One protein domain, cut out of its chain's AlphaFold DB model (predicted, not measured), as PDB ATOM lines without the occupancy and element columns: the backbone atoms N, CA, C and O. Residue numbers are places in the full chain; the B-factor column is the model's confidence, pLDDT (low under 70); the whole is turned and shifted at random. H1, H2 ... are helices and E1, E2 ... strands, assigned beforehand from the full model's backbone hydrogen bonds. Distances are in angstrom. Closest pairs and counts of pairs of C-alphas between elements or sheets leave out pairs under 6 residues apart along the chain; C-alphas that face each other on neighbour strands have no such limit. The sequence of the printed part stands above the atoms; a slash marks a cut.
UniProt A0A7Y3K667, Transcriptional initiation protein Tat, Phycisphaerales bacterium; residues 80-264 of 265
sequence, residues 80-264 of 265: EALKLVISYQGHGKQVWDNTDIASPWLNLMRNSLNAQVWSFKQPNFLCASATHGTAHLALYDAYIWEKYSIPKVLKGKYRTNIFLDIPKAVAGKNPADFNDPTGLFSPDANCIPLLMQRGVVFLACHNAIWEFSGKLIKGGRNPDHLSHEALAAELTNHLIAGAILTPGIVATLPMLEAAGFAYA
ATOM      1  N   GLU A  80      71.323 236.097  28.753       96.56
ATOM      2  CA  GLU A  80      70.514 235.122  28.012       96.56
ATOM      3  C   GLU A  80      71.035 233.690  28.210       96.56
ATOM      4  O   GLU A  80      70.280 232.779  28.553       96.56
ATOM      5  N   ALA A  81      72.344 233.495  28.057       97.50
ATOM      6  CA  ALA A  81      72.973 232.188  28.181       97.50
ATOM      7  C   ALA A  81      72.878 231.643  29.608       97.50
ATOM      8  O   ALA A  81      72.555 230.474  29.814       97.50
ATOM      9  N   LEU A  82      73.112 232.497  30.605       97.94
ATOM     10  CA  LEU A  82      72.982 232.121  32.006       97.94
ATOM     11  C   LEU A  82      71.534 231.739  32.346       97.94
ATOM     12  O   LEU A  82      71.309 230.739  33.030       97.94
ATOM     13  N   LYS A  83      70.541 232.464  31.817       98.00
ATOM     14  CA  LYS A  83      69.121 232.113  31.969       98.00
ATOM     15  C   LYS A  83      68.780 230.766  31.336       98.00
ATOM     16  O   LYS A  83      68.013 230.013  31.930       98.00
ATOM     17  N   LEU A  84      69.359 230.422  30.184       98.44
ATOM     18  CA  LEU A  84      69.191 229.095  29.574       98.44
ATOM     19  C   LEU A  84      69.728 227.975  30.480       98.44
ATOM     20  O   LEU A  84      69.071 226.949  30.639       98.44
ATOM     21  N   VAL A  85      70.877 228.188  31.126       98.31
ATOM     22  CA  VAL A  85      71.456 227.223  32.080       98.31
ATOM     23  C   VAL A  85      70.571 227.067  33.316       98.31
ATOM     24  O   VAL A  85      70.249 225.948  33.710       98.31
ATOM     25  N   ILE A  86      70.145 228.182  33.917       98.44
ATOM     26  CA  ILE A  86      69.291 228.191  35.117       98.44
ATOM     27  C   ILE A  86      67.925 227.557  34.821       98.44
ATOM     28  O   ILE A  86      67.395 226.811  35.640       98.44
ATOM     29  N   SER A  87      67.355 227.809  33.642       98.06
ATOM     30  CA  SER A  87      66.047 227.271  33.249       98.06
ATOM     31  C   SER A  87      66.093 225.837  32.715       98.06
ATOM     32  O   SER A  87      65.043 225.301  32.355       98.06
ATOM     33  N   TYR A  88      67.263 225.186  32.690       98.38
ATOM     34  CA  TYR A  88      67.408 223.826  32.183       98.38
ATOM     35  C   TYR A  88      66.513 222.820  32.930       98.38
ATOM     36  O   TYR A  88      66.585 222.665  34.157       98.38
ATOM     37  N   GLN A  89      65.679 222.112  32.160       94.31
ATOM     38  CA  GLN A  89      64.656 221.184  32.663       94.31
ATOM     39  C   GLN A  89      65.082 219.708  32.636       94.31
ATOM     40  O   GLN A  89      64.327 218.854  33.096       94.31
ATOM     41  N   GLY A  90      66.270 219.385  32.114       91.50
ATOM     42  CA  GLY A  90      66.762 218.008  32.128       91.50
ATOM     43  C   GLY A  90      66.973 217.484  33.552       91.50
ATOM     44  O   GLY A  90      67.282 218.233  34.487       91.50
ATOM     45  N   HIS A  91      66.792 216.174  33.717       86.50
ATOM     46  CA  HIS A  91      66.985 215.501  34.998       86.50
ATOM     47  C   HIS A  91      68.473 215.372  35.337       86.50
ATOM     48  O   HIS A  91      69.285 214.999  34.493       86.50
ATOM     49  N   GLY A  92      68.810 215.635  36.602       92.62
ATOM     50  CA  GLY A  92      70.181 215.574  37.097       92.62
ATOM     51  C   GLY A  92      70.994 216.803  36.689       92.62
ATOM     52  O   GLY A  92      71.357 216.988  35.531       92.62
ATOM     53  N   LYS A  93      71.297 217.649  37.671       98.00
ATOM     54  CA  LYS A  93      72.075 218.874  37.497       98.00
ATOM     55  C   LYS A  93      73.132 218.932  38.585       98.00
ATOM     56  O   LYS A  93      72.811 218.716  39.753       98.00
ATOM     57  N   GLN A  94      74.372 219.221  38.224       98.69
ATOM     58  CA  GLN A  94      75.453 219.403  39.187       98.69
ATOM     59  C   GLN A  94      76.304 220.605  38.806       98.69
ATOM     60  O   GLN A  94      76.654 220.776  37.638       98.69
ATOM     61  N   VAL A  95      76.648 221.422  39.794       98.75
ATOM     62  CA  VAL A  95      77.584 222.533  39.650       98.75
ATOM     63  C   VAL A  95      78.847 222.253  40.462       98.75
ATOM     64  O   VAL A  95      78.766 221.857  41.621       98.75
ATOM     65  N   TRP A  96      80.006 222.449  39.836       98.56
ATOM     66  CA  TRP A  96      81.325 222.275  40.441       98.56
ATOM     67  C   TRP A  96      81.976 223.629  40.717       98.56
ATOM     68  O   TRP A  96      82.233 224.391  39.784       98.56
ATOM     69  N   ASP A  97      82.238 223.923  41.988       98.56
ATOM     70  CA  ASP A  97      82.891 225.142  42.468       98.56
ATOM     71  C   ASP A  97      84.415 225.071  42.296       98.56
ATOM     72  O   ASP A  97      85.165 224.663  43.184       98.56
ATOM     73  N   ASN A  98      84.880 225.480  41.118       98.50
ATOM     74  CA  ASN A  98      86.267 225.330  40.701       98.50
ATOM     75  C   ASN A  98      87.065 226.595  41.039       98.50
ATOM     76  O   ASN A  98      86.917 227.625  40.377       98.50
ATOM     77  N   THR A  99      87.932 226.513  42.058       98.00
ATOM     78  CA  THR A  99      88.699 227.667  42.577       98.00
ATOM     79  C   THR A  99      90.197 227.635  42.278       98.00
ATOM     80  O   THR A  99      90.820 228.690  42.151       98.00
ATOM     81  N   ASP A 100      90.801 226.445  42.205       97.75
ATOM     82  CA  ASP A 100      92.245 226.272  42.011       97.75
ATOM     83  C   ASP A 100      92.549 225.598  40.671       97.75
ATOM     84  O   ASP A 100      92.155 224.459  40.439       97.75
ATOM     85  N   ILE A 101      93.307 226.280  39.809       97.62
ATOM     86  CA  ILE A 101      93.738 225.755  38.503       97.62
ATOM     87  C   ILE A 101      94.500 224.435  38.611       97.62
ATOM     88  O   ILE A 101      94.504 223.643  37.673       97.62
ATOM     89  N   ALA A 102      95.149 224.201  39.751       96.62
ATOM     90  CA  ALA A 102      95.920 223.000  40.005       96.62
ATOM     91  C   ALA A 102      95.112 221.816  40.540       96.62
ATOM     92  O   ALA A 102      95.671 220.719  40.626       96.62
ATOM     93  N   SER A 103      93.857 222.021  40.938       96.44
ATOM     94  CA  SER A 103      93.029 220.940  41.464       96.44
ATOM     95  C   SER A 103      92.595 219.990  40.330       96.44
ATOM     96  O   SER A 103      92.672 220.340  39.150       96.44
ATOM     97  N   PRO A 104      92.131 218.767  40.636       96.56
ATOM     98  CA  PRO A 104      91.723 217.798  39.620       96.56
ATOM     99  C   PRO A 104      90.304 218.059  39.078       96.56
ATOM    100  O   PRO A 104      89.627 217.125  38.659       96.56
ATOM    101  N   TRP A 105      89.821 219.300  39.090       96.56
ATOM    102  CA  TRP A 105      88.426 219.658  38.817       96.56
ATOM    103  C   TRP A 105      87.885 219.127  37.475       96.56
ATOM    104  O   TRP A 105      86.821 218.511  37.452       96.56
ATOM    105  N   LEU A 106      88.648 219.231  36.376       97.62
ATOM    106  CA  LEU A 106      88.257 218.639  35.084       97.62
ATOM    107  C   LEU A 106      88.056 217.120  35.184       97.62
ATOM    108  O   LEU A 106      87.092 216.576  34.652       97.62
ATOM    109  N   ASN A 107      88.947 216.438  35.908       97.62
ATOM    110  CA  ASN A 107      88.873 214.998  36.121       97.62
ATOM    111  C   ASN A 107      87.639 214.600  36.940       97.62
ATOM    112  O   ASN A 107      87.014 213.579  36.655       97.62
ATOM    113  N   LEU A 108      87.287 215.395  37.952       97.69
ATOM    114  CA  LEU A 108      86.118 215.152  38.798       97.69
ATOM    115  C   LEU A 108      84.812 215.344  38.019       97.69
ATOM    116  O   LEU A 108      83.946 214.470  38.055       97.69
ATOM    117  N   MET A 109      84.714 216.414  37.226       98.38
ATOM    118  CA  MET A 109      83.584 216.642  36.321       98.38
ATOM    119  C   MET A 109      83.439 215.506  35.302       98.38
ATOM    120  O   MET A 109      82.347 214.967  35.115       98.38
ATOM    121  N   ARG A 110      84.555 215.095  34.686       97.69
ATOM    122  CA  ARG A 110      84.636 213.963  33.753       97.69
ATOM    123  C   ARG A 110      84.135 212.671  34.395       97.69
ATOM    124  O   ARG A 110      83.342 211.959  33.783       97.69
ATOM    125  N   ASN A 111      84.567 212.383  35.622       97.19
ATOM    126  CA  ASN A 111      84.138 211.209  36.381       97.19
ATOM    127  C   ASN A 111      82.628 211.239  36.681       97.19
ATOM    128  O   ASN A 111      81.931 210.259  36.424       97.19
ATOM    129  N   SER A 112      82.109 212.384  37.140       97.69
ATOM    130  CA  SER A 112      80.675 212.559  37.399       97.69
ATOM    131  C   SER A 112      79.840 212.294  36.147       97.69
ATOM    132  O   SER A 112      78.931 211.468  36.180       97.69
ATOM    133  N   LEU A 113      80.212 212.893  35.010       97.44
ATOM    134  CA  LEU A 113      79.541 212.645  33.731       97.44
ATOM    135  C   LEU A 113      79.550 211.162  33.360       97.44
ATOM    136  O   LEU A 113      78.527 210.639  32.928       97.44
ATOM    137  N   ASN A 114      80.684 210.472  33.530       97.44
ATOM    138  CA  ASN A 114      80.774 209.050  33.204       97.44
ATOM    139  C   ASN A 114      79.760 208.223  34.016       97.44
ATOM    140  O   ASN A 114      78.989 207.446  33.448       97.44
ATOM    141  N   ALA A 115      79.727 208.412  35.336       97.56
ATOM    142  CA  ALA A 115      78.813 207.681  36.210       97.56
ATOM    143  C   ALA A 115      77.342 208.041  35.936       97.56
ATOM    144  O   ALA A 115      76.498 207.152  35.821       97.56
ATOM    145  N   GLN A 116      77.031 209.329  35.780       97.75
ATOM    146  CA  GLN A 116      75.669 209.800  35.525       97.75
ATOM    147  C   GLN A 116      75.109 209.237  34.222       97.75
ATOM    148  O   GLN A 116      74.024 208.656  34.208       97.75
ATOM    149  N   VAL A 117      75.883 209.313  33.141       96.06
ATOM    150  CA  VAL A 117      75.444 208.850  31.825       96.06
ATOM    151  C   VAL A 117      75.322 207.327  31.778       96.06
ATOM    152  O   VAL A 117      74.268 206.806  31.410       96.06
ATOM    153  N   TRP A 118      76.371 206.584  32.145       95.88
ATOM    154  CA  TRP A 118      76.398 205.138  31.891       95.88
ATOM    155  C   TRP A 118      75.914 204.285  33.056       95.88
ATOM    156  O   TRP A 118      75.259 203.271  32.801       95.88
ATOM    157  N   SER A 119      76.193 204.661  34.304       96.88
ATOM    158  CA  SER A 119      75.767 203.888  35.479       96.88
ATOM    159  C   SER A 119      74.345 204.256  35.890       96.88
ATOM    160  O   SER A 119      73.509 203.368  36.038       96.88
ATOM    161  N   PHE A 120      74.048 205.553  35.996       96.88
ATOM    162  CA  PHE A 120      72.739 206.048  36.440       96.88
ATOM    163  C   PHE A 120      71.745 206.311  35.305       96.88
ATOM    164  O   PHE A 120      70.598 206.667  35.573       96.88
ATOM    165  N   LYS A 121      72.160 206.097  34.048       96.50
ATOM    166  CA  LYS A 121      71.312 206.233  32.851       96.50
ATOM    167  C   LYS A 121      70.659 207.615  32.748       96.50
ATOM    168  O   LYS A 121      69.494 207.727  32.385       96.50
ATOM    169  N   GLN A 122      71.429 208.660  33.050       97.06
ATOM    170  CA  GLN A 122      71.038 210.066  32.944       97.06
ATOM    171  C   GLN A 122      71.719 210.710  31.721       97.06
ATOM    172  O   GLN A 122      72.676 211.469  31.877       97.06
ATOM    173  N   PRO A 123      71.281 210.418  30.481       96.06
ATOM    174  CA  PRO A 123      71.899 210.985  29.278       96.06
ATOM    175  C   PRO A 123      71.741 212.512  29.192       96.06
ATOM    176  O   PRO A 123      72.560 213.175  28.570       96.06
ATOM    177  N   ASN A 124      70.724 213.066  29.859       97.69
ATOM    178  CA  ASN A 124      70.442 214.499  29.947       97.69
ATOM    179  C   ASN A 124      71.090 215.182  31.169       97.69
ATOM    180  O   ASN A 124      70.741 216.319  31.485       97.69
ATOM    181  N   PHE A 125      72.003 214.510  31.876       98.38
ATOM    182  CA  PHE A 125      72.675 215.105  33.028       98.38
ATOM    183  C   PHE A 125      73.479 216.344  32.615       98.38
ATOM    184  O   PHE A 125      74.353 216.262  31.749       98.38
ATOM    185  N   LEU A 126      73.219 217.478  33.266       98.62
ATOM    186  CA  LEU A 126      73.959 218.716  33.042       98.62
ATOM    187  C   LEU A 126      75.008 218.924  34.133       98.62
ATOM    188  O   LEU A 126      74.697 219.041  35.318       98.62
ATOM    189  N   CYS A 127      76.256 219.038  33.696       98.50
ATOM    190  CA  CYS A 127      77.386 219.404  34.533       98.50
ATOM    191  C   CYS A 127      77.809 220.842  34.208       98.50
ATOM    192  O   CYS A 127      78.110 221.154  33.054       98.50
ATOM    193  N   ALA A 128      77.842 221.709  35.218       98.69
ATOM    194  CA  ALA A 128      78.296 223.089  35.099       98.69
ATOM    195  C   ALA A 128      79.605 223.305  35.875       98.69
ATOM    196  O   ALA A 128      79.721 222.911  37.034       98.69
ATOM    197  N   SER A 129      80.584 223.960  35.253       98.75
ATOM    198  CA  SER A 129      81.806 224.446  35.904       98.75
ATOM    199  C   SER A 129      81.583 225.873  36.381       98.75
ATOM    200  O   SER A 129      81.565 226.796  35.569       98.75
ATOM    201  N   ALA A 130      81.446 226.078  37.684       98.75
ATOM    202  CA  ALA A 130      81.432 227.397  38.296       98.75
ATOM    203  C   ALA A 130      82.880 227.847  38.555       98.75
ATOM    204  O   ALA A 130      83.468 227.540  39.589       98.75
ATOM    205  N   THR A 131      83.486 228.531  37.580       98.69
ATOM    206  CA  THR A 131      84.949 228.702  37.500       98.69
ATOM    207  C   THR A 131      85.402 230.093  37.941       98.69
ATOM    208  O   THR A 131      85.141 231.109  37.283       98.69
ATOM    209  N   HIS A 132      86.139 230.150  39.045       98.69
ATOM    210  CA  HIS A 132      86.684 231.387  39.606       98.69
ATOM    211  C   HIS A 132      88.043 231.141  40.275       98.69
ATOM    212  O   HIS A 132      88.681 230.115  40.033       98.69
ATOM    213  N   GLY A 133      88.552 232.114  41.031       97.44
ATOM    214  CA  GLY A 133      89.902 232.040  41.590       97.44
ATOM    215  C   GLY A 133      90.972 231.851  40.507       97.44
ATOM    216  O   GLY A 133      90.897 232.448  39.433       97.44
ATOM    217  N   THR A 134      91.980 231.014  40.765       98.06
ATOM    218  CA  THR A 134      93.016 230.729  39.758       98.06
ATOM    219  C   THR A 134      92.518 229.791  38.665       98.06
ATOM    220  O   THR A 134      93.017 229.894  37.545       98.06
ATOM    221  N   ALA A 135      91.529 228.928  38.935       98.50
ATOM    222  CA  ALA A 135      90.948 228.034  37.925       98.50
ATOM    223  C   ALA A 135      90.375 228.808  36.732       98.50
ATOM    224  O   ALA A 135      90.475 228.351  35.597       98.50
ATOM    225  N   HIS A 136      89.869 230.023  36.972       98.56
ATOM    226  CA  HIS A 136      89.369 230.921  35.932       98.56
ATOM    227  C   HIS A 136      90.371 231.170  34.799       98.56
ATOM    228  O   HIS A 136      89.976 231.333  33.650       98.56
ATOM    229  N   LEU A 137      91.674 231.167  35.098       98.62
ATOM    230  CA  LEU A 137      92.706 231.437  34.097       98.62
ATOM    231  C   LEU A 137      92.728 230.378  32.983       98.62
ATOM    232  O   LEU A 137      93.199 230.667  31.888       98.62
ATOM    233  N   ALA A 138      92.186 229.181  33.230       98.56
ATOM    234  CA  ALA A 138      92.020 228.148  32.213       98.56
ATOM    235  C   ALA A 138      90.988 228.521  31.129       98.56
ATOM    236  O   ALA A 138      90.997 227.917  30.059       98.56
ATOM    237  N   LEU A 139      90.121 229.514  31.374       98.75
ATOM    238  CA  LEU A 139      89.083 229.961  30.437       98.75
ATOM    239  C   LEU A 139      89.533 231.081  29.491       98.75
ATOM    240  O   LEU A 139      88.734 231.510  28.663       98.75
ATOM    241  N   TYR A 140      90.772 231.558  29.599       98.62
ATOM    242  CA  TYR A 140      91.322 232.534  28.659       98.62
ATOM    243  C   TYR A 140      91.964 231.860  27.454       98.62
ATOM    244  O   TYR A 140      92.558 230.789  27.569       98.62
ATOM    245  N   ASP A 141      91.909 232.519  26.305       97.50
ATOM    246  CA  ASP A 141      92.641 232.076  25.125       97.50
ATOM    247  C   ASP A 141      94.177 232.199  25.272       97.50
ATOM    248  O   ASP A 141      94.728 232.682  26.271       97.50
ATOM    249  N   ALA A 142      94.892 231.724  24.250       96.81
ATOM    250  CA  ALA A 142      96.351 231.776  24.213       96.81
ATOM    251  C   ALA A 142      96.897 233.214  24.182       96.81
ATOM    252  O   ALA A 142      97.958 233.469  24.757       96.81
ATOM    253  N   TYR A 143      96.167 234.150  23.563       97.56
ATOM    254  CA  TYR A 143      96.580 235.546  23.437       97.56
ATOM    255  C   TYR A 143      96.736 236.198  24.812       97.56
ATOM    256  O   TYR A 143      97.791 236.757  25.118       97.56
ATOM    257  N   ILE A 144      95.738 236.058  25.687       98.19
ATOM    258  CA  ILE A 144      95.800 236.600  27.051       98.19
ATOM    259  C   ILE A 144      96.885 235.919  27.885       98.19
ATOM    260  O   ILE A 144      97.592 236.588  28.649       98.19
ATOM    261  N   TRP A 145      97.056 234.604  27.730       97.94
ATOM    262  CA  TRP A 145      98.111 233.863  28.424       97.94
ATOM    263  C   TRP A 145      99.508 234.396  28.112       97.94
ATOM    264  O   TRP A 145     100.322 234.562  29.031       97.94
ATOM    265  N   GLU A 146      99.767 234.680  26.838       97.75
ATOM    266  CA  GLU A 146     101.029 235.232  26.360       97.75
ATOM    267  C   GLU A 146     101.189 236.701  26.768       97.75
ATOM    268  O   GLU A 146     102.116 237.034  27.518       97.75
ATOM    269  N   LYS A 147     100.250 237.562  26.355       98.44
ATOM    270  CA  LYS A 147     100.302 239.019  26.549       98.44
ATOM    271  C   LYS A 147     100.510 239.406  28.010       98.44
ATOM    272  O   LYS A 147     101.364 240.234  28.327       98.44
ATOM    273  N   TYR A 148      99.777 238.763  28.916       98.31
ATOM    274  CA  TYR A 148      99.824 239.078  30.344       98.31
ATOM    275  C   TYR A 148     100.796 238.206  31.140       98.31
ATOM    276  O   TYR A 148     100.872 238.310  32.369       98.31
ATOM    277  N   SER A 149     101.592 237.373  30.455       96.50
ATOM    278  CA  SER A 149     102.567 236.477  31.078       96.50
ATOM    279  C   SER A 149     101.953 235.648  32.216       96.50
ATOM    280  O   SER A 149     102.550 235.519  33.294       96.50
ATOM    281  N   ILE A 150     100.765 235.075  31.989       97.62
ATOM    282  CA  ILE A 150     100.052 234.242  32.972       97.62
ATOM    283  C   ILE A 150     100.945 233.145  33.579       97.62
ATOM    284  O   ILE A 150     100.922 232.996  34.808       97.62
ATOM    285  N   PRO A 151     101.824 232.457  32.817       96.56
ATOM    286  CA  PRO A 151     102.796 231.521  33.381       96.56
ATOM    287  C   PRO A 151     103.597 232.089  34.557       96.56
ATOM    288  O   PRO A 151     103.773 231.417  35.571       96.56
ATOM    289  N   LYS A 152     104.035 233.353  34.487       95.31
ATOM    290  CA  LYS A 152     104.779 234.006  35.578       95.31
ATOM    291  C   LYS A 152     103.889 234.256  36.796       95.31
ATOM    292  O   LYS A 152     104.358 234.123  37.924       95.31
ATOM    293  N   VAL A 153     102.612 234.586  36.592       95.00
ATOM    294  CA  VAL A 153     101.638 234.735  37.689       95.00
ATOM    295  C   VAL A 153     101.402 233.401  38.402       95.00
ATOM    296  O   VAL A 153     101.266 233.370  39.626       95.00
ATOM    297  N   LEU A 154     101.432 232.302  37.649       95.62
ATOM    298  CA  LEU A 154     101.328 230.925  38.134       95.62
ATOM    299  C   LEU A 154     102.680 230.313  38.541       95.62
ATOM    300  O   LEU A 154     102.791 229.096  38.682       95.62
ATOM    301  N   LYS A 155     103.717 231.141  38.739       94.75
ATOM    302  CA  LYS A 155     105.067 230.719  39.163       94.75
ATOM    303  C   LYS A 155     105.687 229.631  38.269       94.75
ATOM    304  O   LYS A 155     106.419 228.773  38.744       94.75
ATOM    305  N   GLY A 156     105.371 229.648  36.977       91.94
ATOM    306  CA  GLY A 156     105.895 228.714  35.981       91.94
ATOM    307  C   GLY A 156     105.314 227.301  36.052       91.94
ATOM    308  O   GLY A 156     105.780 226.442  35.310       91.94
ATOM    309  N   LYS A 157     104.297 227.051  36.895       92.38
ATOM    310  CA  LYS A 157     103.653 225.729  36.998       92.38
ATOM    311  C   LYS A 157     103.063 225.265  35.662       92.38
ATOM    312  O   LYS A 157     103.106 224.080  35.354       92.38
ATOM    313  N   TYR A 158     102.564 226.213  34.873       95.81
ATOM    314  CA  TYR A 158     102.062 226.000  33.520       95.81
ATOM    315  C   TYR A 158     102.774 226.955  32.570       95.81
ATOM    316  O   TYR A 158     102.929 228.135  32.889       95.81
ATOM    317  N   ARG A 159     103.216 226.446  31.415       94.94
ATOM    318  CA  ARG A 159     103.876 227.252  30.373       94.94
ATOM    319  C   ARG A 159     102.883 227.875  29.396       94.94
ATOM    320  O   ARG A 159     103.134 228.964  28.901       94.94
ATOM    321  N   THR A 160     101.778 227.186  29.149       96.00
ATOM    322  CA  THR A 160     100.686 227.561  28.246       96.00
ATOM    323  C   THR A 160      99.361 227.121  28.867       96.00
ATOM    324  O   THR A 160      99.358 226.409  29.880       96.00
ATOM    325  N   ASN A 161      98.239 227.521  28.262       97.00
ATOM    326  CA  ASN A 161      96.919 227.065  28.681       97.00
ATOM    327  C   ASN A 161      96.634 225.626  28.211       97.00
ATOM    328  O   ASN A 161      95.809 225.396  27.330       97.00
ATOM    329  N   ILE A 162      97.304 224.649  28.825       95.81
ATOM    330  CA  ILE A 162      97.169 223.226  28.470       95.81
ATOM    331  C   ILE A 162      95.746 222.676  28.655       95.81
ATOM    332  O   ILE A 162      95.423 221.607  28.151       95.81
ATOM    333  N   PHE A 163      94.885 223.389  29.384       97.44
ATOM    334  CA  PHE A 163      93.502 222.988  29.633       97.44
ATOM    335  C   PHE A 163      92.625 223.091  28.377       97.44
ATOM    336  O   PHE A 163      91.539 222.510  28.347       97.44
ATOM    337  N   LEU A 164      93.094 223.809  27.351       96.69
ATOM    338  CA  LEU A 164      92.442 223.940  26.048       96.69
ATOM    339  C   LEU A 164      93.004 222.982  24.992       96.69
ATOM    340  O   LEU A 164      92.420 222.854  23.919       96.69
ATOM    341  N   ASP A 165      94.101 222.286  25.285       94.56
ATOM    342  CA  ASP A 165      94.724 221.381  24.327       94.56
ATOM    343  C   ASP A 165      93.975 220.043  24.316       94.56
ATOM    344  O   ASP A 165      93.830 219.388  25.349       94.56
ATOM    345  N   ILE A 166      93.514 219.602  23.142       93.62
ATOM    346  CA  ILE A 166      93.036 218.225  22.963       93.62
ATOM    347  C   ILE A 166      94.267 217.307  22.924       93.62
ATOM    348  O   ILE A 166      95.084 217.428  22.001       93.62
ATOM    349  N   PRO A 167      94.435 216.381  23.886       91.69
ATOM    350  CA  PRO A 167      95.641 215.567  23.947       91.69
ATOM    351  C   PRO A 167      95.757 214.637  22.738       91.69
ATOM    352  O   PRO A 167      94.817 213.930  22.376       91.69
ATOM    353  N   LYS A 168      96.951 214.569  22.139       91.69
ATOM    354  CA  LYS A 168      97.216 213.686  20.988       91.69
ATOM    355  C   LYS A 168      96.917 212.213  21.281       91.69
ATOM    356  O   LYS A 168      96.549 211.486  20.368       91.69
ATOM    357  N   ALA A 169      97.059 211.790  22.538       89.56
ATOM    358  CA  ALA A 169      96.804 210.418  22.975       89.56
ATOM    359  C   ALA A 169      95.354 209.962  22.729       89.56
ATOM    360  O   ALA A 169      95.124 208.780  22.480       89.56
ATOM    361  N   VAL A 170      94.396 210.895  22.755       91.12
ATOM    362  CA  VAL A 170      92.969 210.600  22.558       91.12
ATOM    363  C   VAL A 170      92.460 211.003  21.170       91.12
ATOM    364  O   VAL A 170      91.297 210.770  20.836       91.12
ATOM    365  N   ALA A 171      93.320 211.586  20.331       88.19
ATOM    366  CA  ALA A 171      92.959 211.994  18.980       88.19
ATOM    367  C   ALA A 171      92.605 210.774  18.111       88.19
ATOM    368  O   ALA A 171      93.346 209.794  18.055       88.19
ATOM    369  N   GLY A 172      91.458 210.833  17.428       85.12
ATOM    370  CA  GLY A 172      90.983 209.757  16.547       85.12
ATOM    371  C   GLY A 172      90.444 208.514  17.267       85.12
ATOM    372  O   GLY A 172      90.094 207.537  16.604       85.12
ATOM    373  N   LYS A 173      90.354 208.527  18.602       92.25
ATOM    374  CA  LYS A 173      89.742 207.440  19.374       92.25
ATOM    375  C   LYS A 173      88.241 207.344  19.103       92.25
ATOM    376  O   LYS A 173      87.577 208.352  18.875       92.25
ATOM    377  N   ASN A 174      87.705 206.124  19.143       90.31
ATOM    378  CA  ASN A 174      86.300 205.852  18.849       90.31
ATOM    379  C   ASN A 174      85.389 206.258  20.030       90.31
ATOM    380  O   ASN A 174      85.467 205.621  21.080       90.31
ATOM    381  N   PRO A 175      84.464 207.226  19.872       90.25
ATOM    382  CA  PRO A 175      83.516 207.595  20.927       90.25
ATOM    383  C   PRO A 175      82.544 206.476  21.328       90.25
ATOM    384  O   PRO A 175      81.937 206.541  22.393       90.25
ATOM    385  N   ALA A 176      82.345 205.458  20.485       90.06
ATOM    386  CA  ALA A 176      81.485 204.325  20.825       90.06
ATOM    387  C   ALA A 176      82.154 203.348  21.807       90.06
ATOM    388  O   ALA A 176      81.446 202.619  22.502       90.06
ATOM    389  N   ASP A 177      83.488 203.345  21.888       92.75
ATOM    390  CA  ASP A 177      84.240 202.521  22.834       92.75
ATOM    391  C   ASP A 177      84.490 203.292  24.135       92.75
ATOM    392  O   ASP A 177      85.598 203.722  24.455       92.75
ATOM    393  N   PHE A 178      83.416 203.510  24.896       91.56
ATOM    394  CA  PHE A 178      83.482 204.289  26.132       91.56
ATOM    395  C   PHE A 178      84.242 203.595  27.277       91.56
ATOM    396  O   PHE A 178      84.466 204.220  28.314       91.56
ATOM    397  N   ASN A 179      84.647 202.333  27.094       94.50
ATOM    398  CA  ASN A 179      85.467 201.582  28.043       94.50
ATOM    399  C   ASN A 179      86.964 201.584  27.681       94.50
ATOM    400  O   ASN A 179      87.743 201.040  28.464       94.50
ATOM    401  N   ASP A 180      87.389 202.186  26.558       95.50
ATOM    402  CA  ASP A 180      88.819 202.333  26.242       95.50
ATOM    403  C   ASP A 180      89.503 203.145  27.364       95.50
ATOM    404  O   ASP A 180      89.205 204.336  27.538       95.50
ATOM    405  N   PRO A 181      90.447 202.552  28.125       94.25
ATOM    406  CA  PRO A 181      91.142 203.242  29.212       94.25
ATOM    407  C   PRO A 181      92.015 204.409  28.727       94.25
ATOM    408  O   PRO A 181      92.454 205.218  29.538       94.25
ATOM    409  N   THR A 182      92.239 204.519  27.417       95.00
ATOM    410  CA  THR A 182      92.971 205.596  26.733       95.00
ATOM    411  C   THR A 182      92.074 206.377  25.757       95.00
ATOM    412  O   THR A 182      92.563 207.059  24.857       95.00
ATOM    413  N   GLY A 183      90.750 206.234  25.889       94.75
ATOM    414  CA  GLY A 183      89.747 206.839  25.012       94.75
ATOM    415  C   GLY A 183      89.264 208.227  25.452       94.75
ATOM    416  O   GLY A 183      89.718 208.802  26.437       94.75
ATOM    417  N   LEU A 184      88.258 208.750  24.743       94.94
ATOM    418  CA  LEU A 184      87.701 210.106  24.925       94.94
ATOM    419  C   LEU A 184      87.004 210.353  26.277       94.94
ATOM    420  O   LEU A 184      86.642 211.484  26.595       94.94
ATOM    421  N   PHE A 185      86.808 209.308  27.080       95.50
ATOM    422  CA  PHE A 185      86.182 209.385  28.404       95.50
ATOM    423  C   PHE A 185      87.125 208.944  29.531       95.50
ATOM    424  O   PHE A 185      86.696 208.774  30.682       95.50
ATOM    425  N   SER A 186      88.407 208.763  29.214       95.94
ATOM    426  CA  SER A 186      89.451 208.407  30.167       95.94
ATOM    427  C   SER A 186      90.083 209.652  30.820       95.94
ATOM    428  O   SER A 186      89.760 210.783  30.444       95.94
ATOM    429  N   PRO A 187      90.965 209.486  31.827       95.00
ATOM    430  CA  PRO A 187      91.735 210.600  32.383       95.00
ATOM    431  C   PRO A 187      92.625 211.319  31.356       95.00
ATOM    432  O   PRO A 187      92.928 212.496  31.547       95.00
ATOM    433  N   ASP A 188      93.005 210.648  30.265       93.50
ATOM    434  CA  ASP A 188      93.850 211.221  29.207       93.50
ATOM    435  C   ASP A 188      93.097 212.256  28.356       93.50
ATOM    436  O   ASP A 188      93.715 213.009  27.611       93.50
ATOM    437  N   ALA A 189      91.767 212.318  28.483       92.75
ATOM    438  CA  ALA A 189      90.878 213.250  27.791       92.75
ATOM    439  C   ALA A 189      90.464 214.462  28.656       92.75
ATOM    440  O   ALA A 189      89.498 215.157  28.336       92.75
ATOM    441  N   ASN A 190      91.144 214.716  29.780       93.81
ATOM    442  CA  ASN A 190      90.790 215.792  30.711       93.81
ATOM    443  C   ASN A 190      91.178 217.185  30.171       93.81
ATOM    444  O   ASN A 190      92.155 217.786  30.615       93.81
ATOM    445  N   CYS A 191      90.382 217.724  29.250       96.50
ATOM    446  CA  CYS A 191      90.490 219.104  28.784       96.50
ATOM    447  C   CYS A 191      89.109 219.748  28.596       96.50
ATOM    448  O   CYS A 191      88.086 219.069  28.465       96.50
ATOM    449  N   ILE A 192      89.080 221.079  28.602       98.06
ATOM    450  CA  ILE A 192      87.852 221.873  28.500       98.06
ATOM    451  C   ILE A 192      87.100 221.586  27.190       98.06
ATOM    452  O   ILE A 192      85.902 221.316  27.276       98.06
ATOM    453  N   PRO A 193      87.741 221.558  25.998       96.62
ATOM    454  CA  PRO A 193      87.015 221.315  24.752       96.62
ATOM    455  C   PRO A 193      86.300 219.963  24.712       96.62
ATOM    456  O   PRO A 193      85.147 219.898  24.295       96.62
ATOM    457  N   LEU A 194      86.937 218.888  25.194       96.50
ATOM    458  CA  LEU A 194      86.308 217.563  25.221       96.50
ATOM    459  C   LEU A 194      85.155 217.498  26.231       96.50
ATOM    460  O   LEU A 194      84.150 216.844  25.967       96.50
ATOM    461  N   LEU A 195      85.243 218.205  27.362       97.56
ATOM    462  CA  LEU A 195      84.106 218.341  28.275       97.56
ATOM    463  C   LEU A 195      82.962 219.154  27.650       97.56
ATOM    464  O   LEU A 195      81.808 218.740  27.747       97.56
ATOM    465  N   MET A 196      83.256 220.257  26.957       97.50
ATOM    466  CA  MET A 196      82.240 221.033  26.233       97.50
ATOM    467  C   MET A 196      81.541 220.193  25.156       97.50
ATOM    468  O   MET A 196      80.319 220.227  25.055       97.50
ATOM    469  N   GLN A 197      82.280 219.356  24.417       95.62
ATOM    470  CA  GLN A 197      81.700 218.419  23.439       95.62
ATOM    471  C   GLN A 197      80.755 217.388  24.066       95.62
ATOM    472  O   GLN A 197      79.935 216.809  23.358       95.62
ATOM    473  N   ARG A 198      80.862 217.148  25.377       96.44
ATOM    474  CA  ARG A 198      79.973 216.278  26.160       96.44
ATOM    475  C   ARG A 198      78.795 217.032  26.795       96.44
ATOM    476  O   ARG A 198      78.074 216.436  27.589       96.44
ATOM    477  N   GLY A 199      78.618 218.317  26.480       96.62
ATOM    478  CA  GLY A 199      77.543 219.165  26.999       96.62
ATOM    479  C   GLY A 199      77.858 219.865  28.325       96.62
ATOM    480  O   GLY A 199      76.957 220.411  28.959       96.62
ATOM    481  N   VAL A 200      79.118 219.865  28.778       98.31
ATOM    482  CA  VAL A 200      79.507 220.628  29.974       98.31
ATOM    483  C   VAL A 200      79.460 222.121  29.689       98.31
ATOM    484  O   VAL A 200      80.050 222.600  28.720       98.31
ATOM    485  N   VAL A 201      78.836 222.869  30.595       98.38
ATOM    486  CA  VAL A 201      78.788 224.331  30.531       98.38
ATOM    487  C   VAL A 201      79.858 224.930  31.435       98.38
ATOM    488  O   VAL A 201      79.953 224.577  32.608       98.38
ATOM    489  N   PHE A 202      80.645 225.874  30.919       98.69
ATOM    490  CA  PHE A 202      81.657 226.584  31.701       98.69
ATOM    491  C   PHE A 202      81.198 228.003  32.009       98.69
ATOM    492  O   PHE A 202      81.004 228.813  31.107       98.69
ATOM    493  N   LEU A 203      81.045 228.300  33.295       98.81
ATOM    494  CA  LEU A 203      80.686 229.608  33.816       98.81
ATOM    495  C   LEU A 203      81.958 230.335  34.267       98.81
ATOM    496  O   LEU A 203      82.757 229.801  35.042       98.81
ATOM    497  N   ALA A 204      82.128 231.556  33.776       98.69
ATOM    498  CA  ALA A 204      83.223 232.465  34.061       98.69
ATOM    499  C   ALA A 204      82.759 233.553  35.045       98.69
ATOM    500  O   ALA A 204      81.658 234.089  34.941       98.69
ATOM    501  N   CYS A 205      83.599 233.886  36.021       98.75
ATOM    502  CA  CYS A 205      83.322 234.880  37.056       98.75
ATOM    503  C   CYS A 205      83.820 236.280  36.668       98.75
ATOM    504  O   CYS A 205      85.033 236.481  36.638       98.75
ATOM    505  N   HIS A 206      82.930 237.260  36.487       98.69
ATOM    506  CA  HIS A 206      83.339 238.661  36.294       98.69
ATOM    507  C   HIS A 206      84.194 239.199  37.451       98.69
ATOM    508  O   HIS A 206      85.251 239.778  37.218       98.69
ATOM    509  N   ASN A 207      83.819 238.928  38.707       98.56
ATOM    510  CA  ASN A 207      84.628 239.354  39.858       98.56
ATOM    511  C   ASN A 207      86.060 238.794  39.810       98.56
ATOM    512  O   ASN A 207      87.003 239.506  40.143       98.56
ATOM    513  N   ALA A 208      86.251 237.553  39.341       98.69
ATOM    514  CA  ALA A 208      87.593 236.989  39.189       98.69
ATOM    515  C   ALA A 208      88.391 237.705  38.089       98.69
ATOM    516  O   ALA A 208      89.592 237.917  38.250       98.69
ATOM    517  N   ILE A 209      87.735 238.115  36.998       98.81
ATOM    518  CA  ILE A 209      88.345 238.934  35.942       98.81
ATOM    519  C   ILE A 209      88.779 240.285  36.513       98.81
ATOM    520  O   ILE A 209      89.925 240.691  36.321       98.81
ATOM    521  N   TRP A 210      87.897 240.952  37.261       98.81
ATOM    522  CA  TRP A 210      88.182 242.236  37.900       98.81
ATOM    523  C   TRP A 210      89.340 242.147  38.903       98.81
ATOM    524  O   TRP A 210      90.256 242.966  38.904       98.81
ATOM    525  N   GLU A 211      89.357 241.136  39.765       98.69
ATOM    526  CA  GLU A 211      90.459 240.938  40.708       98.69
ATOM    527  C   GLU A 211      91.774 240.613  39.985       98.69
ATOM    528  O   GLU A 211      92.850 241.087  40.372       98.69
ATOM    529  N   PHE A 212      91.701 239.830  38.907       98.75
ATOM    530  CA  PHE A 212      92.869 239.454  38.126       98.75
ATOM    531  C   PHE A 212      93.472 240.640  37.369       98.75
ATOM    532  O   PHE A 212      94.692 240.818  37.423       98.75
ATOM    533  N   SER A 213      92.661 241.498  36.748       98.81
ATOM    534  CA  SER A 213      93.144 242.736  36.120       98.81
ATOM    535  C   SER A 213      93.826 243.655  37.137       98.81
ATOM    536  O   SER A 213      94.937 244.131  36.891       98.81
ATOM    537  N   GLY A 214      93.256 243.811  38.336       98.56
ATOM    538  CA  GLY A 214      93.893 244.556  39.425       98.56
ATOM    539  C   GLY A 214      95.251 243.964  39.833       98.56
ATOM    540  O   GLY A 214      96.234 244.689  40.022       98.56
ATOM    541  N   LYS A 215      95.349 242.630  39.907       98.38
ATOM    542  CA  LYS A 215      96.606 241.917  40.191       98.38
ATOM    543  C   LYS A 215      97.652 242.111  39.090       98.38
ATOM    544  O   LYS A 215      98.838 242.242  39.402       98.38
ATOM    545  N   LEU A 216      97.238 242.116  37.826       98.62
ATOM    546  CA  LEU A 216      98.113 242.364  36.682       98.62
ATOM    547  C   LEU A 216      98.690 243.783  36.727       98.62
ATOM    548  O   LEU A 216      99.913 243.930  36.681       98.62
ATOM    549  N   ILE A 217      97.845 244.797  36.942       98.56
ATOM    550  CA  ILE A 217      98.256 246.204  37.084       98.56
ATOM    551  C   ILE A 217      99.240 246.368  38.241       98.56
ATOM    552  O   ILE A 217     100.359 246.841  38.043       98.56
ATOM    553  N   LYS A 218      98.872 245.903  39.443       98.06
ATOM    554  CA  LYS A 218      99.737 245.977  40.632       98.06
ATOM    555  C   LYS A 218     101.069 245.251  40.428       98.06
ATOM    556  O   LYS A 218     102.083 245.631  41.006       98.06
ATOM    557  N   GLY A 219     101.065 244.189  39.628       96.62
ATOM    558  CA  GLY A 219     102.248 243.407  39.294       96.62
ATOM    559  C   GLY A 219     103.083 243.957  38.137       96.62
ATOM    560  O   GLY A 219     104.003 243.254  37.725       96.62
ATOM    561  N   GLY A 220     102.752 245.131  37.582       96.81
ATOM    562  CA  GLY A 220     103.442 245.711  36.424       96.81
ATOM    563  C   GLY A 220     103.276 244.903  35.131       96.81
ATOM    564  O   GLY A 220     104.080 245.033  34.215       96.81
ATOM    565  N   ARG A 221     102.261 244.034  35.055       96.94
ATOM    566  CA  ARG A 221     101.947 243.188  33.893       96.94
ATOM    567  C   ARG A 221     100.753 243.773  33.148       96.94
ATOM    568  O   ARG A 221      99.707 243.148  33.071       96.94
ATOM    569  N   ASN A 222     100.901 244.998  32.667       97.81
ATOM    570  CA  ASN A 222      99.894 245.713  31.887       97.81
ATOM    571  C   ASN A 222     100.620 246.450  30.750       97.81
ATOM    572  O   ASN A 222     100.908 247.639  30.898       97.81
ATOM    573  N   PRO A 223     101.026 245.724  29.688       97.88
ATOM    574  CA  PRO A 223     101.929 246.251  28.664       97.88
ATOM    575  C   PRO A 223     101.333 247.435  27.896       97.88
ATOM    576  O   PRO A 223     102.075 248.309  27.463       97.88
ATOM    577  N   ASP A 224     100.005 247.498  27.804       98.19
ATOM    578  CA  ASP A 224      99.287 248.542  27.071       98.19
ATOM    579  C   ASP A 224      98.826 249.692  27.982       98.19
ATOM    580  O   ASP A 224      98.109 250.589  27.544       98.19
ATOM    581  N   HIS A 225      99.216 249.674  29.263       97.94
ATOM    582  CA  HIS A 225      98.868 250.699  30.253       97.94
ATOM    583  C   HIS A 225      97.355 250.967  30.378       97.94
ATOM    584  O   HIS A 225      96.931 252.084  30.679       97.94
ATOM    585  N   LEU A 226      96.534 249.932  30.180       98.69
ATOM    586  CA  LEU A 226      95.079 250.017  30.276       98.69
ATOM    587  C   LEU A 226      94.628 250.421  31.688       98.69
ATOM    588  O   LEU A 226      95.247 250.039  32.687       98.69
ATOM    589  N   SER A 227      93.508 251.140  31.786       98.69
ATOM    590  CA  SER A 227      92.814 251.305  33.068       98.69
ATOM    591  C   SER A 227      92.325 249.949  33.590       98.69
ATOM    592  O   SER A 227      92.245 248.973  32.843       98.69
ATOM    593  N   HIS A 228      91.957 249.875  34.873       98.75
ATOM    594  CA  HIS A 228      91.394 248.652  35.460       98.75
ATOM    595  C   HIS A 228      90.169 248.163  34.670       98.75
ATOM    596  O   HIS A 228      90.115 247.004  34.264       98.75
ATOM    597  N   GLU A 229      89.247 249.070  34.357       98.75
ATOM    598  CA  GLU A 229      88.024 248.787  33.596       98.75
ATOM    599  C   GLU A 229      88.311 248.310  32.169       98.75
ATOM    600  O   GLU A 229      87.666 247.380  31.690       98.75
ATOM    601  N   ALA A 230      89.278 248.933  31.484       98.81
ATOM    602  CA  ALA A 230      89.660 248.553  30.124       98.81
ATOM    603  C   ALA A 230      90.389 247.203  30.090       98.81
ATOM    604  O   ALA A 230      90.122 246.376  29.223       98.81
ATOM    605  N   LEU A 231      91.265 246.942  31.064       98.88
ATOM    606  CA  LEU A 231      91.945 245.657  31.189       98.88
ATOM    607  C   LEU A 231      90.958 244.532  31.522       98.88
ATOM    608  O   LEU A 231      91.035 243.454  30.940       98.88
ATOM    609  N   ALA A 232      90.019 244.775  32.439       98.81
ATOM    610  CA  ALA A 232      88.951 243.826  32.733       98.81
ATOM    611  C   ALA A 232      88.094 243.551  31.487       98.81
ATOM    612  O   ALA A 232      87.781 242.398  31.214       98.81
ATOM    613  N   ALA A 233      87.772 244.583  30.702       98.75
ATOM    614  CA  ALA A 233      87.023 244.430  29.459       98.75
ATOM    615  C   ALA A 233      87.778 243.582  28.429       98.75
ATOM    616  O   ALA A 233      87.190 242.678  27.840       98.75
ATOM    617  N   GLU A 234      89.081 243.817  28.249       98.75
ATOM    618  CA  GLU A 234      89.896 243.012  27.337       98.75
ATOM    619  C   GLU A 234      89.942 241.543  27.770       98.75
ATOM    620  O   GLU A 234      89.652 240.658  26.968       98.75
ATOM    621  N   LEU A 235      90.224 241.272  29.046       98.75
ATOM    622  CA  LEU A 235      90.204 239.910  29.577       98.75
ATOM    623  C   LEU A 235      88.844 239.235  29.340       98.75
ATOM    624  O   LEU A 235      88.796 238.104  28.861       98.75
ATOM    625  N   THR A 236      87.742 239.940  29.605       98.56
ATOM    626  CA  THR A 236      86.381 239.452  29.343       98.56
ATOM    627  C   THR A 236      86.156 239.103  27.871       98.56
ATOM    628  O   THR A 236      85.570 238.062  27.571       98.56
ATOM    629  N   ASN A 237      86.627 239.940  26.945       98.31
ATOM    630  CA  ASN A 237      86.477 239.712  25.506       98.31
ATOM    631  C   ASN A 237      87.238 238.463  25.023       98.31
ATOM    632  O   ASN A 237      86.842 237.861  24.030       98.31
ATOM    633  N   HIS A 238      88.282 238.057  25.748       98.12
ATOM    634  CA  HIS A 238      89.156 236.923  25.436       98.12
ATOM    635  C   HIS A 238      88.885 235.661  26.280       98.12
ATOM    636  O   HIS A 238      89.726 234.759  26.389       98.12
ATOM    637  N   LEU A 239      87.698 235.566  26.880       98.44
ATOM    638  CA  LEU A 239      87.175 234.276  27.320       98.44
ATOM    639  C   LEU A 239      86.985 233.352  26.109       98.44
ATOM    640  O   LEU A 239      86.550 233.793  25.045       98.44
ATOM    641  N   ILE A 240      87.251 232.055  26.276       96.88
ATOM    642  CA  ILE A 240      86.990 231.058  25.229       96.88
ATOM    643  C   ILE A 240      85.524 231.101  24.775       96.88
ATOM    644  O   ILE A 240      84.620 231.316  25.582       96.88
ATOM    645  N   ALA A 241      85.278 230.833  23.490       92.44
ATOM    646  CA  ALA A 241      83.970 231.029  22.855       92.44
ATOM    647  C   ALA A 241      82.794 230.332  23.575       92.44
ATOM    648  O   ALA A 241      81.688 230.866  23.612       92.44
ATOM    649  N   GLY A 242      83.026 229.156  24.170       93.50
ATOM    650  CA  GLY A 242      82.001 228.400  24.899       93.50
ATOM    651  C   GLY A 242      81.775 228.828  26.355       93.50
ATOM    652  O   GLY A 242      80.828 228.350  26.980       93.50
ATOM    653  N   ALA A 243      82.623 229.689  26.926       97.62
ATOM    654  CA  ALA A 243      82.472 230.143  28.304       97.62
ATOM    655  C   ALA A 243      81.370 231.208  28.424       97.62
ATOM    656  O   ALA A 243      81.283 232.134  27.616       97.62
ATOM    657  N   ILE A 244      80.550 231.082  29.467       98.31
ATOM    658  CA  ILE A 244      79.452 231.993  29.800       98.31
ATOM    659  C   ILE A 244      79.921 232.938  30.905       98.31
ATOM    660  O   ILE A 244      80.208 232.494  32.017       98.31
ATOM    661  N   LEU A 245      79.984 234.236  30.627       98.50
ATOM    662  CA  LEU A 245      80.280 235.254  31.625       98.50
ATOM    663  C   LEU A 245      79.091 235.419  32.575       98.50
ATOM    664  O   LEU A 245      77.967 235.675  32.151       98.50
ATOM    665  N   THR A 246      79.367 235.317  33.870       98.38
ATOM    666  CA  THR A 246      78.416 235.545  34.963       98.38
ATOM    667  C   THR A 246      78.809 236.798  35.753       98.38
ATOM    668  O   THR A 246      80.005 237.109  35.821       98.38
ATOM    669  N   PRO A 247      77.862 237.483  36.429       97.44
ATOM    670  CA  PRO A 247      78.177 238.634  37.286       97.44
ATOM    671  C   PRO A 247      79.159 238.311  38.414       97.44
ATOM    672  O   PRO A 247      79.914 239.160  38.874       97.44
ATOM    673  N   GLY A 248      79.164 237.060  38.861       97.94
ATOM    674  CA  GLY A 248      80.052 236.569  39.895       97.94
ATOM    675  C   GLY A 248      79.636 235.167  40.305       97.94
ATOM    676  O   GLY A 248      78.470 234.925  40.620       97.94
ATOM    677  N   ILE A 249      80.586 234.237  40.322       98.50
ATOM    678  CA  ILE A 249      80.286 232.822  40.561       98.50
ATOM    679  C   ILE A 249      79.691 232.587  41.948       98.50
ATOM    680  O   ILE A 249      78.679 231.905  42.052       98.50
ATOM    681  N   VAL A 250      80.239 233.207  42.997       97.88
ATOM    682  CA  VAL A 250      79.761 232.998  44.376       97.88
ATOM    683  C   VAL A 250      78.291 233.406  44.548       97.88
ATOM    684  O   VAL A 250      77.562 232.748  45.280       97.88
ATOM    685  N   ALA A 251      77.826 234.432  43.827       97.81
ATOM    686  CA  ALA A 251      76.413 234.824  43.802       97.81
ATOM    687  C   ALA A 251      75.572 233.997  42.811       97.81
ATOM    688  O   ALA A 251      74.364 233.870  42.976       97.81
ATOM    689  N   THR A 252      76.200 233.410  41.791       98.62
ATOM    690  CA  THR A 252      75.528 232.546  40.807       98.62
ATOM    691  C   THR A 252      75.242 231.152  41.374       98.62
ATOM    692  O   THR A 252      74.215 230.564  41.050       98.62
ATOM    693  N   LEU A 253      76.104 230.628  42.252       98.75
ATOM    694  CA  LEU A 253      75.924 229.329  42.914       98.75
ATOM    695  C   LEU A 253      74.551 229.167  43.597       98.75
ATOM    696  O   LEU A 253      73.850 228.224  43.231       98.75
ATOM    697  N   PRO A 254      74.090 230.068  44.490       98.50
ATOM    698  CA  PRO A 254      72.767 229.927  45.103       98.50
ATOM    699  C   PRO A 254      71.617 230.010  44.085       98.50
ATOM    700  O   PRO A 254      70.577 229.390  44.290       98.50
ATOM    701  N   MET A 255      71.793 230.716  42.961       98.44
ATOM    702  CA  MET A 255      70.798 230.740  41.878       98.44
ATOM    703  C   MET A 255      70.712 229.386  41.160       98.44
ATOM    704  O   MET A 255      69.622 228.935  40.817       98.44
ATOM    705  N   LEU A 256      71.852 228.717  40.954       98.62
ATOM    706  CA  LEU A 256      71.905 227.366  40.393       98.62
ATOM    707  C   LEU A 256      71.332 226.337  41.374       98.62
ATOM    708  O   LEU A 256      70.545 225.484  40.974       98.62
ATOM    709  N   GLU A 257      71.661 226.432  42.661       98.19
ATOM    710  CA  GLU A 257      71.080 225.563  43.692       98.19
ATOM    711  C   GLU A 257      69.555 225.710  43.758       98.19
ATOM    712  O   GLU A 257      68.841 224.707  43.736       98.19
ATOM    713  N   ALA A 258      69.035 226.943  43.729       98.19
ATOM    714  CA  ALA A 258      67.596 227.204  43.662       98.19
ATOM    715  C   ALA A 258      66.945 226.626  42.389       98.19
ATOM    716  O   ALA A 258      65.782 226.228  42.409       98.19
ATOM    717  N   ALA A 259      67.703 226.524  41.294       98.06
ATOM    718  CA  ALA A 259      67.296 225.852  40.063       98.06
ATOM    719  C   ALA A 259      67.473 224.320  40.097       98.06
ATOM    720  O   ALA A 259      67.239 223.646  39.090       98.06
ATOM    721  N   GLY A 260      67.872 223.745  41.234       97.94
ATOM    722  CA  GLY A 260      67.996 222.305  41.444       97.94
ATOM    723  C   GLY A 260      69.341 221.705  41.029       97.94
ATOM    724  O   GLY A 260      69.408 220.499  40.798       97.94
ATOM    725  N   PHE A 261      70.401 222.510  40.898       98.62
ATOM    726  CA  PHE A 261      71.760 221.986  40.758       98.62
ATOM    727  C   PHE A 261      72.277 221.486  42.112       98.62
ATOM    728  O   PHE A 261      72.244 222.208  43.104       98.62
ATOM    729  N   ALA A 262      72.814 220.269  42.144       98.38
ATOM    730  CA  ALA A 262      73.584 219.783  43.281       98.38
ATOM    731  C   ALA A 262      74.968 220.448  43.303       98.38
ATOM    732  O   ALA A 262      75.677 220.440  42.295       98.38
ATOM    733  N   TYR A 263      75.366 220.993  44.450       98.31
ATOM    734  CA  TYR A 263      76.689 221.584  44.646       98.31
ATOM    735  C   TYR A 263      77.774 220.511  44.843       98.31
ATOM    736  O   TYR A 263      77.568 219.521  45.548       98.31
ATOM    737  N   ALA A 264      78.946 220.725  44.244       97.12
ATOM    738  CA  ALA A 264      80.166 219.946  44.444       97.12
ATOM    739  C   ALA A 264      81.407 220.857  44.402       97.12
ATOM    740  O   ALA A 264      81.365 221.939  43.816       97.12
TER     741      ALA A 264
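This is residues 80 to 264 of the 265 residues of the protein "Transcriptional initiation protein Tat" of Phycisphaerales bacterium (UniProt A0A7Y3K667). A strongly twisted sheet of five strands makes the core, with H1 and H9 over one face and H2 and H3 over the other, while H7 and H8 cross each other and reach out beyond the sheet at one end. Residues 154 to 191, a long stretch with no named element, loop past on the side of H2 and H6. The printed part has 185 residues with nine named helices and five named strands, in the order H1 E1 H2 E2 H3 H4 H5 H6 E3 H7 H8 E4 H9 E5; the class is mixed, helices and strands. The sheet runs E4 E3 E2 E1 E5, all parallel, and the whole is compact, with a radius of gyration of the C-alphas of 17.0 A and spans of 52 by 39 by 23 A.

Begin at H1, residues 80 to 86, on the sheet of E4, residues 243 to 246, E3, 201 to 205, E2, 126 to 131, E1, 93 to 98, and E5, 262 to 264. Across the sheet, look for N 244 and O 202, 2.8 A, N 203 and O 129, 2.8 A, N 96 and O 128, 2.9 A, and N 264 and O 95, 2.9 A, each within hydrogen-bond range. H2, residues 105 to 119, is on the opposite face from H1, at a height over the sheet of 10.1 A; E1, H2, E2 is a strand-helix-strand unit, two parallel neighbour strands with a helix between, its crossover right-handed. H3, residues 135 to 139, is on the same face as H2, but H4, residues 142 to 147, and H5, residues 150 to 153, are not on the sheet. H6, residues 192 to 197, only grazes the sheet and only just touches H2, with 3 pairs of C-alphas within 8 A, the closest Arg 110 and Leu 195, 7.0 A. H7, residues 206 to 218, touches H8, residues 228 to 237, at a steep tilt of 54 degrees, closest at C-alphas Trp 210 and Ala 232, 5.5 A. H9, residues 249 to 258, is on the same face as H1. Every O i to N i+4 pair is within hydrogen-bond range in H1, H2, H4, H6, H7 and H8; H9 has 4 of 6, H3 has 0 of 1 but 2 of 2 O i to N i+3 pairs, and H5 is too short for such a pair.

Find C-alpha 80 at (70.514, 235.122, 28.012), where H1 begins. H2 runs 20.5 A from C-alpha 105 at (88.426, 219.658, 38.817), H7 18.5 A, and E1 15.9 A. E5 ends at C-alpha 264, (80.166, 219.946, 44.444).

The C-alphas of Ser 119 and His 225, the two farthest apart, are 52.5 A apart. The printed part has no cut, and the link from H5 to H6, 38 residues, is long. Mean pLDDT of the printed part is 96.8, and no printed residue is under 70.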